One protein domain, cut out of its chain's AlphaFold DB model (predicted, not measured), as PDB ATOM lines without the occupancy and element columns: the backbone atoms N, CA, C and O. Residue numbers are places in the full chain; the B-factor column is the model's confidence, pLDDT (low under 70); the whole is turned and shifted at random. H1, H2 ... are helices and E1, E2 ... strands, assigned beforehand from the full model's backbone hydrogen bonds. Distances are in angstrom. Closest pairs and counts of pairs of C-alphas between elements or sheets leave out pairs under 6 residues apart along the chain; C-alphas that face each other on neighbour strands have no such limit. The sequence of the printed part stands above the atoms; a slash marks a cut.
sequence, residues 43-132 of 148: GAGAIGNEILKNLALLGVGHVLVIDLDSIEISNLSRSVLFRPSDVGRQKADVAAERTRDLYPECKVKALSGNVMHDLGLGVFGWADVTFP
ATOM      1  N   GLY A  43     183.110 169.216 179.161       96.56
ATOM      2  CA  GLY A  43     184.496 169.064 179.578       96.56
ATOM      3  C   GLY A  43     185.421 168.609 178.444       96.56
ATOM      4  O   GLY A  43     185.203 167.600 177.779       96.56
ATOM      5  N   ALA A  44     186.525 169.327 178.288       96.69
ATOM      6  CA  ALA A  44     187.653 169.090 177.396       96.69
ATOM      7  C   ALA A  44     188.937 168.752 178.184       96.69
ATOM      8  O   ALA A  44     190.047 168.930 177.690       96.69
ATOM      9  N   GLY A  45     188.805 168.243 179.414       94.00
ATOM     10  CA  GLY A  45     189.907 167.656 180.185       94.00
ATOM     11  C   GLY A  45     190.380 166.303 179.629       94.00
ATOM     12  O   GLY A  45     190.170 165.984 178.461       94.00
ATOM     13  N   ALA A  46     190.988 165.470 180.480       94.25
ATOM     14  CA  ALA A  46     191.562 164.179 180.072       94.25
ATOM     15  C   ALA A  46     190.531 163.234 179.424       94.25
ATOM     16  O   ALA A  46     190.749 162.729 178.327       94.25
ATOM     17  N   ILE A  47     189.372 163.047 180.066       95.38
ATOM     18  CA  ILE A  47     188.296 162.185 179.549       95.38
ATOM     19  C   ILE A  47     187.690 162.783 178.274       95.38
ATOM     20  O   ILE A  47     187.537 162.082 177.277       95.38
ATOM     21  N   GLY A  48     187.402 164.088 178.280       96.88
ATOM     22  CA  GLY A  48     186.874 164.795 177.111       96.88
ATOM     23  C   GLY A  48     187.782 164.670 175.886       96.88
ATOM     24  O   GLY A  48     187.300 164.428 174.785       96.88
ATOM     25  N   ASN A  49     189.099 164.741 176.080       97.12
ATOM     26  CA  ASN A  49     190.098 164.532 175.031       97.12
ATOM     27  C   ASN A  49     189.990 163.143 174.387       97.12
ATOM     28  O   ASN A  49     189.979 163.029 173.160       97.12
ATOM     29  N   GLU A  50     189.892 162.090 175.201       97.62
ATOM     30  CA  GLU A  50     189.758 160.715 174.714       97.62
ATOM     31  C   GLU A  50     188.426 160.492 173.990       97.62
ATOM     32  O   GLU A  50     188.401 159.866 172.928       97.62
ATOM     33  N   ILE A  51     187.337 161.062 174.517       97.94
ATOM     34  CA  ILE A  51     186.023 161.042 173.869       97.94
ATOM     35  C   ILE A  51     186.119 161.717 172.502       97.94
ATOM     36  O   ILE A  51     185.854 161.071 171.497       97.94
ATOM     37  N   LEU A  52     186.557 162.975 172.435       98.44
ATOM     38  CA  LEU A  52     186.639 163.745 171.191       98.44
ATOM     39  C   LEU A  52     187.516 163.069 170.135       98.44
ATOM     40  O   LEU A  52     187.101 162.940 168.981       98.44
ATOM     41  N   LYS A  53     188.688 162.566 170.541       98.06
ATOM     42  CA  LYS A  53     189.560 161.766 169.677       98.06
ATOM     43  C   LYS A  53     188.798 160.572 169.101       98.06
ATOM     44  O   LYS A  53     188.809 160.369 167.891       98.06
ATOM     45  N   ASN A  54     188.122 159.795 169.945       98.12
ATOM     46  CA  ASN A  54     187.384 158.619 169.494       98.12
ATOM     47  C   ASN A  54     186.192 158.997 168.605       98.12
ATOM     48  O   ASN A  54     186.000 158.361 167.578       98.12
ATOM     49  N   LEU A  55     185.444 160.059 168.915       98.31
ATOM     50  CA  LEU A  55     184.348 160.542 168.066       98.31
ATOM     51  C   LEU A  55     184.835 160.874 166.646       98.31
ATOM     52  O   LEU A  55     184.204 160.465 165.671       98.31
ATOM     53  N   ALA A  56     185.986 161.542 166.519       97.81
ATOM     54  CA  ALA A  56     186.612 161.798 165.222       97.81
ATOM     55  C   ALA A  56     187.048 160.505 164.513       97.81
ATOM     56  O   ALA A  56     186.814 160.348 163.313       97.81
ATOM     57  N   LEU A  57     187.659 159.561 165.235       96.81
ATOM     58  CA  LEU A  57     188.117 158.284 164.672       96.81
ATOM     59  C   LEU A  57     186.970 157.341 164.276       96.81
ATOM     60  O   LEU A  57     187.152 156.522 163.380       96.81
ATOM     61  N   LEU A  58     185.795 157.481 164.894       96.94
ATOM     62  CA  LEU A  58     184.567 156.750 164.550       96.94
ATOM     63  C   LEU A  58     183.757 157.454 163.444       96.94
ATOM     64  O   LEU A  58     182.769 156.913 162.952       96.94
ATOM     65  N   GLY A  59     184.157 158.660 163.036       96.81
ATOM     66  CA  GLY A  59     183.508 159.389 161.949       96.81
ATOM     67  C   GLY A  59     182.204 160.080 162.337       96.81
ATOM     68  O   GLY A  59     181.321 160.232 161.489       96.81
ATOM     69  N   VAL A  60     182.070 160.498 163.600       98.25
ATOM     70  CA  VAL A  60     180.918 161.288 164.052       98.25
ATOM     71  C   VAL A  60     180.895 162.638 163.347       98.25
ATOM     72  O   VAL A  60     181.928 163.292 163.200       98.25
ATOM     73  N   GLY A  61     179.719 163.060 162.882       97.25
ATOM     74  CA  GLY A  61     179.617 164.254 162.045       97.25
ATOM     75  C   GLY A  61     179.471 165.568 162.798       97.25
ATOM     76  O   GLY A  61     179.962 166.581 162.306       97.25
ATOM     77  N   HIS A  62     178.820 165.595 163.965       98.62
ATOM     78  CA  HIS A  62     178.539 166.844 164.673       98.62
ATOM     79  C   HIS A  62     178.890 166.748 166.153       98.62
ATOM     80  O   HIS A  62     178.365 165.906 166.879       98.62
ATOM     81  N   VAL A  63     179.739 167.664 166.613       98.81
ATOM     82  CA  VAL A  63     180.157 167.726 168.012       98.81
ATOM     83  C   VAL A  63     180.099 169.166 168.504       98.81
ATOM     84  O   VAL A  63     180.573 170.080 167.831       98.81
ATOM     85  N   LEU A  64     179.540 169.373 169.690       98.62
ATOM     86  CA  LEU A  64     179.738 170.584 170.474       98.62
ATOM     87  C   LEU A  64     180.515 170.201 171.730       98.62
ATOM     88  O   LEU A  64     180.070 169.340 172.483       98.62
ATOM     89  N   VAL A  65     181.661 170.834 171.949       98.44
ATOM     90  CA  VAL A  65     182.417 170.718 173.196       98.44
ATOM     91  C   VAL A  65     182.289 172.012 173.990       98.44
ATOM     92  O   VAL A  65     182.442 173.095 173.425       98.44
ATOM     93  N   ILE A  66     182.014 171.892 175.285       97.88
ATOM     94  CA  ILE A  66     182.012 173.009 176.233       97.88
ATOM     95  C   ILE A  66     183.004 172.747 177.363       97.88
ATOM     96  O   ILE A  66     183.022 171.654 177.916       97.88
ATOM     97  N   ASP A  67     183.828 173.731 177.702       96.56
ATOM     98  CA  ASP A  67     184.737 173.704 178.855       96.56
ATOM     99  C   ASP A  67     185.067 175.151 179.251       96.56
ATOM    100  O   ASP A  67     185.184 175.998 178.365       96.56
ATOM    101  N   LEU A  68     185.184 175.454 180.545       95.06
ATOM    102  CA  LEU A  68     185.450 176.820 181.019       95.06
ATOM    103  C   LEU A  68     186.945 177.109 181.220       95.06
ATOM    104  O   LEU A  68     187.340 178.271 181.312       95.06
ATOM    105  N   ASP A  69     187.774 176.070 181.286       95.00
ATOM    106  CA  ASP A  69     189.164 176.186 181.690       95.00
ATOM    107  C   ASP A  69     190.098 176.482 180.513       95.00
ATOM    108  O   ASP A  69     189.907 176.075 179.360       95.00
ATOM    109  N   SER A  70     191.234 177.083 180.858       97.69
ATOM    110  CA  SER A  70     192.410 177.154 179.991       97.69
ATOM    111  C   SER A  70     193.362 175.978 180.220       97.69
ATOM    112  O   SER A  70     193.333 175.303 181.248       97.69
ATOM    113  N   ILE A  71     194.208 175.694 179.233       98.06
ATOM    114  CA  ILE A  71     195.172 174.593 179.276       98.06
ATOM    115  C   ILE A  71     196.323 174.943 180.214       98.06
ATOM    116  O   ILE A  71     197.023 175.937 180.015       98.06
ATOM    117  N   GLU A  72     196.588 174.050 181.159       96.81
ATOM    118  CA  GLU A  72     197.749 174.108 182.038       96.81
ATOM    119  C   GLU A  72     198.788 173.040 181.689       96.81
ATOM    120  O   GLU A  72     198.471 171.977 181.149       96.81
ATOM    121  N   ILE A  73     200.040 173.271 182.098       97.06
ATOM    122  CA  ILE A  73     201.141 172.301 181.945       97.06
ATOM    123  C   ILE A  73     200.769 170.941 182.557       97.06
ATOM    124  O   ILE A  73     201.050 169.896 181.968       97.06
ATOM    125  N   SER A  74     200.077 170.944 183.702       96.00
ATOM    126  CA  SER A  74     199.624 169.735 184.402       96.00
ATOM    127  C   SER A  74     198.701 168.854 183.546       96.00
ATOM    128  O   SER A  74     198.601 167.648 183.776       96.00
ATOM    129  N   ASN A  75     198.014 169.433 182.554       96.00
ATOM    130  CA  ASN A  75     197.078 168.718 181.691       96.00
ATOM    131  C   ASN A  75     197.788 167.928 180.583       96.00
ATOM    132  O   ASN A  75     197.223 166.948 180.091       96.00
ATOM    133  N   LEU A  76     199.010 168.321 180.209       96.44
ATOM    134  CA  LEU A  76     199.748 167.760 179.071       96.44
ATOM    135  C   LEU A  76     200.125 166.283 179.257       96.44
ATOM    136  O   LEU A  76     200.311 165.573 178.276       96.44
ATOM    137  N   SER A  77     200.199 165.795 180.498       96.00
ATOM    138  CA  SER A  77     200.487 164.386 180.802       96.00
ATOM    139  C   SER A  77     199.310 163.443 180.539       96.00
ATOM    140  O   SER A  77     199.503 162.230 180.500       96.00
ATOM    141  N   ARG A  78     198.093 163.983 180.388       94.69
ATOM    142  CA  ARG A  78     196.844 163.201 180.366       94.69
ATOM    143  C   ARG A  78     195.844 163.601 179.279       94.69
ATOM    144  O   ARG A  78     194.812 162.954 179.154       94.69
ATOM    145  N   SER A  79     196.113 164.666 178.525       96.75
ATOM    146  CA  SER A  79     195.192 165.214 177.519       96.75
ATOM    147  C   SER A  79     195.840 165.145 176.137       96.75
ATOM    148  O   SER A  79     196.653 165.995 175.776       96.75
ATOM    149  N   VAL A  80     195.509 164.100 175.373       96.19
ATOM    150  CA  VAL A  80     196.202 163.721 174.126       96.19
ATOM    151  C   VAL A  80     196.121 164.762 173.001       96.19
ATOM    152  O   VAL A  80     196.970 164.771 172.106       96.19
ATOM    153  N   LEU A  81     195.131 165.656 173.021       97.81
ATOM    154  CA  LEU A  81     194.957 166.696 172.007       97.81
ATOM    155  C   LEU A  81     195.808 167.941 172.289       97.81
ATOM    156  O   LEU A  81     196.062 168.709 171.367       97.81
ATOM    157  N   PHE A  82     196.298 168.139 173.515       98.25
ATOM    158  CA  PHE A  82     197.024 169.356 173.889       98.25
ATOM    159  C   PHE A  82     198.530 169.239 173.658       98.25
ATOM    160  O   PHE A  82     199.126 168.165 173.775       98.25
ATOM    161  N   ARG A  83     199.166 170.356 173.307       98.06
ATOM    162  CA  ARG A  83     200.621 170.474 173.144       98.06
ATOM    163  C   ARG A  83     201.176 171.547 174.085       98.06
ATOM    164  O   ARG A  83     200.429 172.431 174.496       98.06
ATOM    165  N   PRO A  84     202.489 171.541 174.390       98.25
ATOM    166  CA  PRO A  84     203.112 172.612 175.173       98.25
ATOM    167  C   PRO A  84     202.862 174.020 174.612       98.25
ATOM    168  O   PRO A  84     202.725 174.966 175.378       98.25
ATOM    169  N   SER A  85     202.742 174.159 173.287       98.31
ATOM    170  CA  SER A  85     202.415 175.424 172.614       98.31
ATOM    171  C   SER A  85     200.984 175.914 172.852       98.31
ATOM    172  O   SER A  85     200.675 177.052 172.517       98.31
ATOM    173  N   ASP A  86     200.105 175.061 173.381       98.31
ATOM    174  CA  ASP A  86     198.703 175.389 173.628       98.31
ATOM    175  C   ASP A  86     198.451 175.895 175.061       98.31
ATOM    176  O   ASP A  86     197.334 176.301 175.372       98.31
ATOM    177  N   VAL A  87     199.462 175.890 175.940       98.25
ATOM    178  CA  VAL A  87     199.324 176.351 177.334       98.25
ATOM    179  C   VAL A  87     198.821 177.799 177.375       98.25
ATOM    180  O   VAL A  87     199.331 178.668 176.671       98.25
ATOM    181  N   GLY A  88     197.803 178.048 178.202       97.94
ATOM    182  CA  GLY A  88     197.115 179.337 178.321       97.94
ATOM    183  C   GLY A  88     195.987 179.565 177.308       97.94
ATOM    184  O   GLY A  88     195.226 180.516 177.462       97.94
ATOM    185  N   ARG A  89     195.829 178.704 176.293       98.50
ATOM    186  CA  ARG A  89     194.659 178.726 175.397       98.50
ATOM    187  C   ARG A  89     193.480 178.000 176.047       98.50
ATOM    188  O   ARG A  89     193.670 177.129 176.891       98.50
ATOM    189  N   GLN A  90     192.264 178.314 175.609       98.31
ATOM    190  CA  GLN A  90     191.046 177.663 176.092       98.31
ATOM    191  C   GLN A  90     191.002 176.180 175.701       98.31
ATOM    192  O   GLN A  90     191.233 175.834 174.537       98.31
ATOM    193  N   LYS A  91     190.669 175.295 176.655       98.31
ATOM    194  CA  LYS A  91     190.628 173.841 176.421       98.31
ATOM    195  C   LYS A  91     189.637 173.474 175.320       98.31
ATOM    196  O   LYS A  91     189.994 172.712 174.423       98.31
ATOM    197  N   ALA A  92     188.421 174.026 175.371       98.25
ATOM    198  CA  ALA A  92     187.364 173.743 174.397       98.25
ATOM    199  C   ALA A  92     187.797 174.082 172.960       98.25
ATOM    200  O   ALA A  92     187.633 173.261 172.055       98.25
ATOM    201  N   ASP A  93     188.406 175.254 172.761       98.56
ATOM    202  CA  ASP A  93     188.839 175.722 171.442       98.56
ATOM    203  C   ASP A  93     189.928 174.833 170.844       98.56
ATOM    204  O   ASP A  93     189.809 174.378 169.701       98.56
ATOM    205  N   VAL A  94     190.974 174.543 171.624       98.69
ATOM    206  CA  VAL A  94     192.087 173.698 171.170       98.69
ATOM    207  C   VAL A  94     191.619 172.266 170.945       98.69
ATOM    208  O   VAL A  94     191.969 171.662 169.933       98.69
ATOM    209  N   ALA A  95     190.795 171.715 171.839       98.50
ATOM    210  CA  ALA A  95     190.254 170.373 171.663       98.50
ATOM    211  C   ALA A  95     189.421 170.280 170.375       98.50
ATOM    212  O   ALA A  95     189.574 169.322 169.615       98.50
ATOM    213  N   ALA A  96     188.603 171.293 170.070       98.62
ATOM    214  CA  ALA A  96     187.839 171.345 168.829       98.62
ATOM    215  C   ALA A  96     188.728 171.476 167.581       98.62
ATOM    216  O   ALA A  96     188.481 170.792 166.590       98.62
ATOM    217  N   GLU A  97     189.763 172.320 167.622       98.50
ATOM    218  CA  GLU A  97     190.763 172.456 166.552       98.50
ATOM    219  C   GLU A  97     191.417 171.107 166.241       98.50
ATOM    220  O   GLU A  97     191.324 170.611 165.122       98.50
ATOM    221  N   ARG A  98     191.965 170.452 167.265       98.25
ATOM    222  CA  ARG A  98     192.705 169.191 167.132       98.25
ATOM    223  C   ARG A  98     191.806 168.026 166.726       98.25
ATOM    224  O   ARG A  98     192.241 167.119 166.025       98.25
ATOM    225  N   THR A  99     190.535 168.056 167.119       98.38
ATOM    226  CA  THR A  99     189.542 167.071 166.666       98.38
ATOM    227  C   THR A  99     189.247 167.228 165.170       98.38
ATOM    228  O   THR A  99     189.152 166.226 164.460       98.38
ATOM    229  N   ARG A 100     189.175 168.467 164.661       98.25
ATOM    230  CA  ARG A 100     189.051 168.732 163.215       98.25
ATOM    231  C   ARG A 100     190.315 168.341 162.450       98.25
ATOM    232  O   ARG A 100     190.191 167.818 161.347       98.25
ATOM    233  N   ASP A 101     191.499 168.498 163.045       97.38
ATOM    234  CA  ASP A 101     192.754 168.003 162.456       97.38
ATOM    235  C   ASP A 101     192.721 166.469 162.275       97.38
ATOM    236  O   ASP A 101     193.188 165.942 161.265       97.38
ATOM    237  N   LEU A 102     192.132 165.734 163.232       96.62
ATOM    238  CA  LEU A 102     191.992 164.273 163.162       96.62
ATOM    239  C   LEU A 102     190.983 163.812 162.103       96.62
ATOM    240  O   LEU A 102     191.202 162.777 161.458       96.62
ATOM    241  N   TYR A 103     189.866 164.526 161.954       96.38
ATOM    242  CA  TYR A 103     188.824 164.222 160.975       96.38
ATOM    243  C   TYR A 103     188.137 165.514 160.489       96.38
ATOM    244  O   TYR A 103     187.194 165.985 161.130       96.38
ATOM    245  N   PRO A 104     188.568 166.079 159.341       95.88
ATOM    246  CA  PRO A 104     188.079 167.372 158.849       95.88
ATOM    247  C   PRO A 104     186.583 167.432 158.517       95.88
ATOM    248  O   PRO A 104     185.998 168.513 158.497       95.88
ATOM    249  N   GLU A 105     185.945 166.289 158.256       94.56
ATOM    250  CA  GLU A 105     184.498 166.216 158.008       94.56
ATOM    251  C   GLU A 105     183.672 166.330 159.305       94.56
ATOM    252  O   GLU A 105     182.467 166.592 159.243       94.56
ATOM    253  N   CYS A 106     184.296 166.173 160.481       96.50
ATOM    254  CA  CYS A 106     183.644 166.387 161.768       96.50
ATOM    255  C   CYS A 106     183.408 167.883 162.008       96.50
ATOM    256  O   CYS A 106     184.338 168.677 162.182       96.50
ATOM    257  N   LYS A 107     182.141 168.284 162.084       97.94
ATOM    258  CA  LYS A 107     181.727 169.647 162.419       97.94
ATOM    259  C   LYS A 107     181.770 169.829 163.929       97.94
ATOM    260  O   LYS A 107     180.744 169.742 164.607       97.94
ATOM    261  N   VAL A 108     182.968 170.094 164.439       98.44
ATOM    262  CA  VAL A 108     183.190 170.388 165.855       98.44
ATOM    263  C   VAL A 108     183.032 171.883 166.107       98.44
ATOM    264  O   VAL A 108     183.683 172.691 165.442       98.44
ATOM    265  N   LYS A 109     182.198 172.260 167.073       98.25
ATOM    266  CA  LYS A 109     182.102 173.617 167.625       98.25
ATOM    267  C   LYS A 109     182.600 173.616 169.067       98.25
ATOM    268  O   LYS A 109     182.404 172.634 169.776       98.25
ATOM    269  N   ALA A 110     183.224 174.714 169.472       98.25
ATOM    270  CA  ALA A 110     183.655 174.945 170.843       98.25
ATOM    271  C   ALA A 110     182.792 176.033 171.483       98.25
ATOM    272  O   ALA A 110     182.374 176.975 170.804       98.25
ATOM    273  N   LEU A 111     182.545 175.887 172.778       97.75
ATOM    274  CA  LEU A 111     182.019 176.928 173.644       97.75
ATOM    275  C   LEU A 111     182.906 177.003 174.887       97.75
ATOM    276  O   LEU A 111     182.961 176.059 175.668       97.75
ATOM    277  N   SER A 112     183.603 178.118 175.063       96.94
ATOM    278  CA  SER A 112     184.318 178.397 176.306       96.94
ATOM    279  C   SER A 112     183.359 179.011 177.313       96.94
ATOM    280  O   SER A 112     182.962 180.161 177.145       96.94
ATOM    281  N   GLY A 113     182.944 178.238 178.314       94.06
ATOM    282  CA  GLY A 113     181.947 178.683 179.287       94.06
ATOM    283  C   GLY A 113     181.514 177.601 180.268       94.06
ATOM    284  O   GLY A 113     181.840 176.421 180.121       94.06
ATOM    285  N   ASN A 114     180.755 178.020 181.275       92.44
ATOM    286  CA  ASN A 114     180.171 177.153 182.282       92.44
ATOM    287  C   ASN A 114     178.883 176.510 181.743       92.44
ATOM    288  O   ASN A 114     177.962 177.186 181.287       92.44
ATOM    289  N   VAL A 115     178.791 175.184 181.838       91.88
ATOM    290  CA  VAL A 115     177.643 174.416 181.332       91.88
ATOM    291  C   VAL A 115     176.307 174.800 181.974       91.88
ATOM    292  O   VAL A 115     175.273 174.691 181.326       91.88
ATOM    293  N   MET A 116     176.313 175.273 183.219       89.69
ATOM    294  CA  MET A 116     175.098 175.633 183.952       89.69
ATOM    295  C   MET A 116     174.572 177.018 183.575       89.69
ATOM    296  O   MET A 116     173.364 177.244 183.634       89.69
ATOM    297  N   HIS A 117     175.458 177.946 183.202       91.38
ATOM    298  CA  HIS A 117     175.104 179.354 182.989       91.38
ATOM    299  C   HIS A 117     175.133 179.771 181.518       91.38
ATOM    300  O   HIS A 117     174.280 180.542 181.083       91.38
ATOM    301  N   ASP A 118     176.078 179.236 180.746       93.56
ATOM    302  CA  ASP A 118     176.344 179.677 179.377       93.56
ATOM    303  C   ASP A 118     175.743 178.729 178.329       93.56
ATOM    304  O   ASP A 118     175.529 179.116 177.176       93.56
ATOM    305  N   LEU A 119     175.432 177.482 178.712       93.62
ATOM    306  CA  LEU A 119     174.828 176.510 177.805       93.62
ATOM    307  C   LEU A 119     173.298 176.584 177.846       93.62
ATOM    308  O   LEU A 119     172.641 176.112 178.772       93.62
ATOM    309  N   GLY A 120     172.702 177.133 176.789       93.88
ATOM    310  CA  GLY A 120     171.248 177.162 176.647       93.88
ATOM    311  C   GLY A 120     170.634 175.757 176.569       93.88
ATOM    312  O   GLY A 120     171.133 174.890 175.849       93.88
ATOM    313  N   LEU A 121     169.486 175.554 177.227       94.06
ATOM    314  CA  LEU A 121     168.793 174.254 177.293       94.06
ATOM    315  C   LEU A 121     168.474 173.635 175.919       94.06
ATOM    316  O   LEU A 121     168.413 172.415 175.780       94.06
ATOM    317  N   GLY A 122     168.323 174.467 174.884       96.50
ATOM    318  CA  GLY A 122     168.120 174.008 173.508       96.50
ATOM    319  C   GLY A 122     169.262 173.139 172.968       96.50
ATOM    320  O   GLY A 122     169.024 172.317 172.089       96.50
ATOM    321  N   VAL A 123     170.480 173.261 173.509       96.69
ATOM    322  CA  VAL A 123     171.611 172.403 173.133       96.69
ATOM    323  C   VAL A 123     171.394 170.964 173.592       96.69
ATOM    324  O   VAL A 123     171.647 170.040 172.824       96.69
ATOM    325  N   PHE A 124     170.888 170.760 174.808       95.75
ATOM    326  CA  PHE A 124     170.587 169.416 175.303       95.75
ATOM    327  C   PHE A 124     169.493 168.748 174.466       95.75
ATOM    328  O   PHE A 124     169.578 167.557 174.202       95.75
ATOM    329  N   GLY A 125     168.506 169.516 173.987       96.88
ATOM    330  CA  GLY A 125     167.500 169.016 173.044       96.88
ATOM    331  C   GLY A 125     168.018 168.815 171.614       96.88
ATOM    332  O   GLY A 125     167.420 168.072 170.842       96.88
ATOM    333  N   TRP A 126     169.115 169.477 171.239       97.06
ATOM    334  CA  TRP A 126     169.773 169.296 169.945       97.06
ATOM    335  C   TRP A 126     170.646 168.038 169.901       97.06
ATOM    336  O   TRP A 126     170.775 167.444 168.829       97.06
ATOM    337  N   ALA A 127     171.259 167.661 171.024       98.12
ATOM    338  CA  ALA A 127     172.165 166.525 171.111       98.12
ATOM    339  C   ALA A 127     171.405 165.190 171.178       98.12
ATOM    340  O   ALA A 127     170.486 165.025 171.975       98.12
ATOM    341  N   ASP A 128     171.849 164.211 170.391       98.12
ATOM    342  CA  ASP A 128     171.372 162.827 170.477       98.12
ATOM    343  C   ASP A 128     171.979 162.114 171.696       98.12
ATOM    344  O   ASP A 128     171.347 161.269 172.327       98.12
ATOM    345  N   VAL A 129     173.230 162.460 172.025       98.00
ATOM    346  CA  VAL A 129     173.980 161.930 173.167       98.00
ATOM    347  C   VAL A 129     174.738 163.066 173.842       98.00
ATOM    348  O   VAL A 129     175.396 163.871 173.182       98.00
ATOM    349  N   THR A 130     174.678 163.099 175.172       97.12
ATOM    350  CA  THR A 130     175.509 163.978 175.997       97.12
ATOM    351  C   THR A 130     176.506 163.138 176.778       97.12
ATOM    352  O   THR A 130     176.115 162.202 177.473       97.12
ATOM    353  N   PHE A 131     177.782 163.493 176.685       96.62
ATOM    354  CA  PHE A 131     178.829 162.997 177.566       96.62
ATOM    355  C   PHE A 131     179.057 164.022 178.674       96.62
ATOM    356  O   PHE A 131     179.742 165.023 178.437       96.62
ATOM    357  N   PRO A 132     178.461 163.825 179.862       90.94
ATOM    358  CA  PRO A 132     178.763 164.663 181.004       90.94
ATOM    359  C   PRO A 132     180.162 164.330 181.523       90.94
ATOM    360  O   PRO A 132     180.594 163.175 181.499       90.94
TER     361      PRO A 132
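AT A GLANCE: This is residues 43 to 132 of the 148 residues of the protein "Sulfur carrier protein ThiS adenylyltransferase" of Verrucomicrobia bacterium ADurb.Bin474 (UniProt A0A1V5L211). A small parallel pair of strands, E1 and E2, is covered on one face by helix H2, with H1 side by side with H2 and near E1. The long loop of residues 68 to 90 makes one end of the longest axis, and a hook with the short H3 and E3, past the other face of the strand pair and apart from it, makes the other end. The printed part has 90 residues, with three named helices and three named strands in the order H1, E1, H2, E2, H3, E3. Under half of the residues, 44, are in named elements, and the class is mixed, helices and strands. The whole is compact, with a radius of gyration of the C-alphas of 12.4 A and spans of 35 by 30 by 17 A.

IN THESE COORDINATES: Find C-alpha 46 at (191.562, 164.179, 180.072); from there H1, residues 46 to 57, runs 16.8 A. E1 follows as residues 62 to 67, 16.9 A long. After residues 68 to 90 look for C-alpha 91 at (190.628, 173.841, 176.421), where H2, residues 91 to 102, begins its 16.4 A. E2 is residues 107 to 112, 16.6 A long. H3 is residues 122 to 126, and E3 is residues 129 to 131, which ends with C-alpha 131 at (178.829, 162.997, 177.566).

HOW THE PARTS SIT: Begin at H1, which touches H2 at a shallow tilt of 27 degrees, the same way; their closest C-alphas are those of Lys 53 and Thr 99, 6.1 A apart. H1 and E1 are near each other, with 10 pairs of C-alphas within 10 A. E1 and E2 are parallel neighbours, 16 degrees between their directions; look for N 65 and O 109 at 2.9 A and N 109 and O 63 at 2.8 A, within hydrogen-bond range. E1, H2 and E2 form a strand-helix-strand unit, two parallel neighbour strands with a helix between them in the chain, and its crossover is right-handed. The closest C-alphas of H2 and E2 are those of Ala 92 and Ala 110, 5.3 A apart. H3 is apart from E1 and from H2, and E3 pairs with no named strand. In H1, H2 and H3 every O i to N i+4 pair is within hydrogen-bond range.

THE WHOLE: The two C-alphas farthest apart are those of Pro 84 and Gly 125, at 35.9 A. The printed part has no cut. The link from E1 to H2, 23 residues, is long. The mean pLDDT of the printed part is 96.8, and no printed residue is under 70.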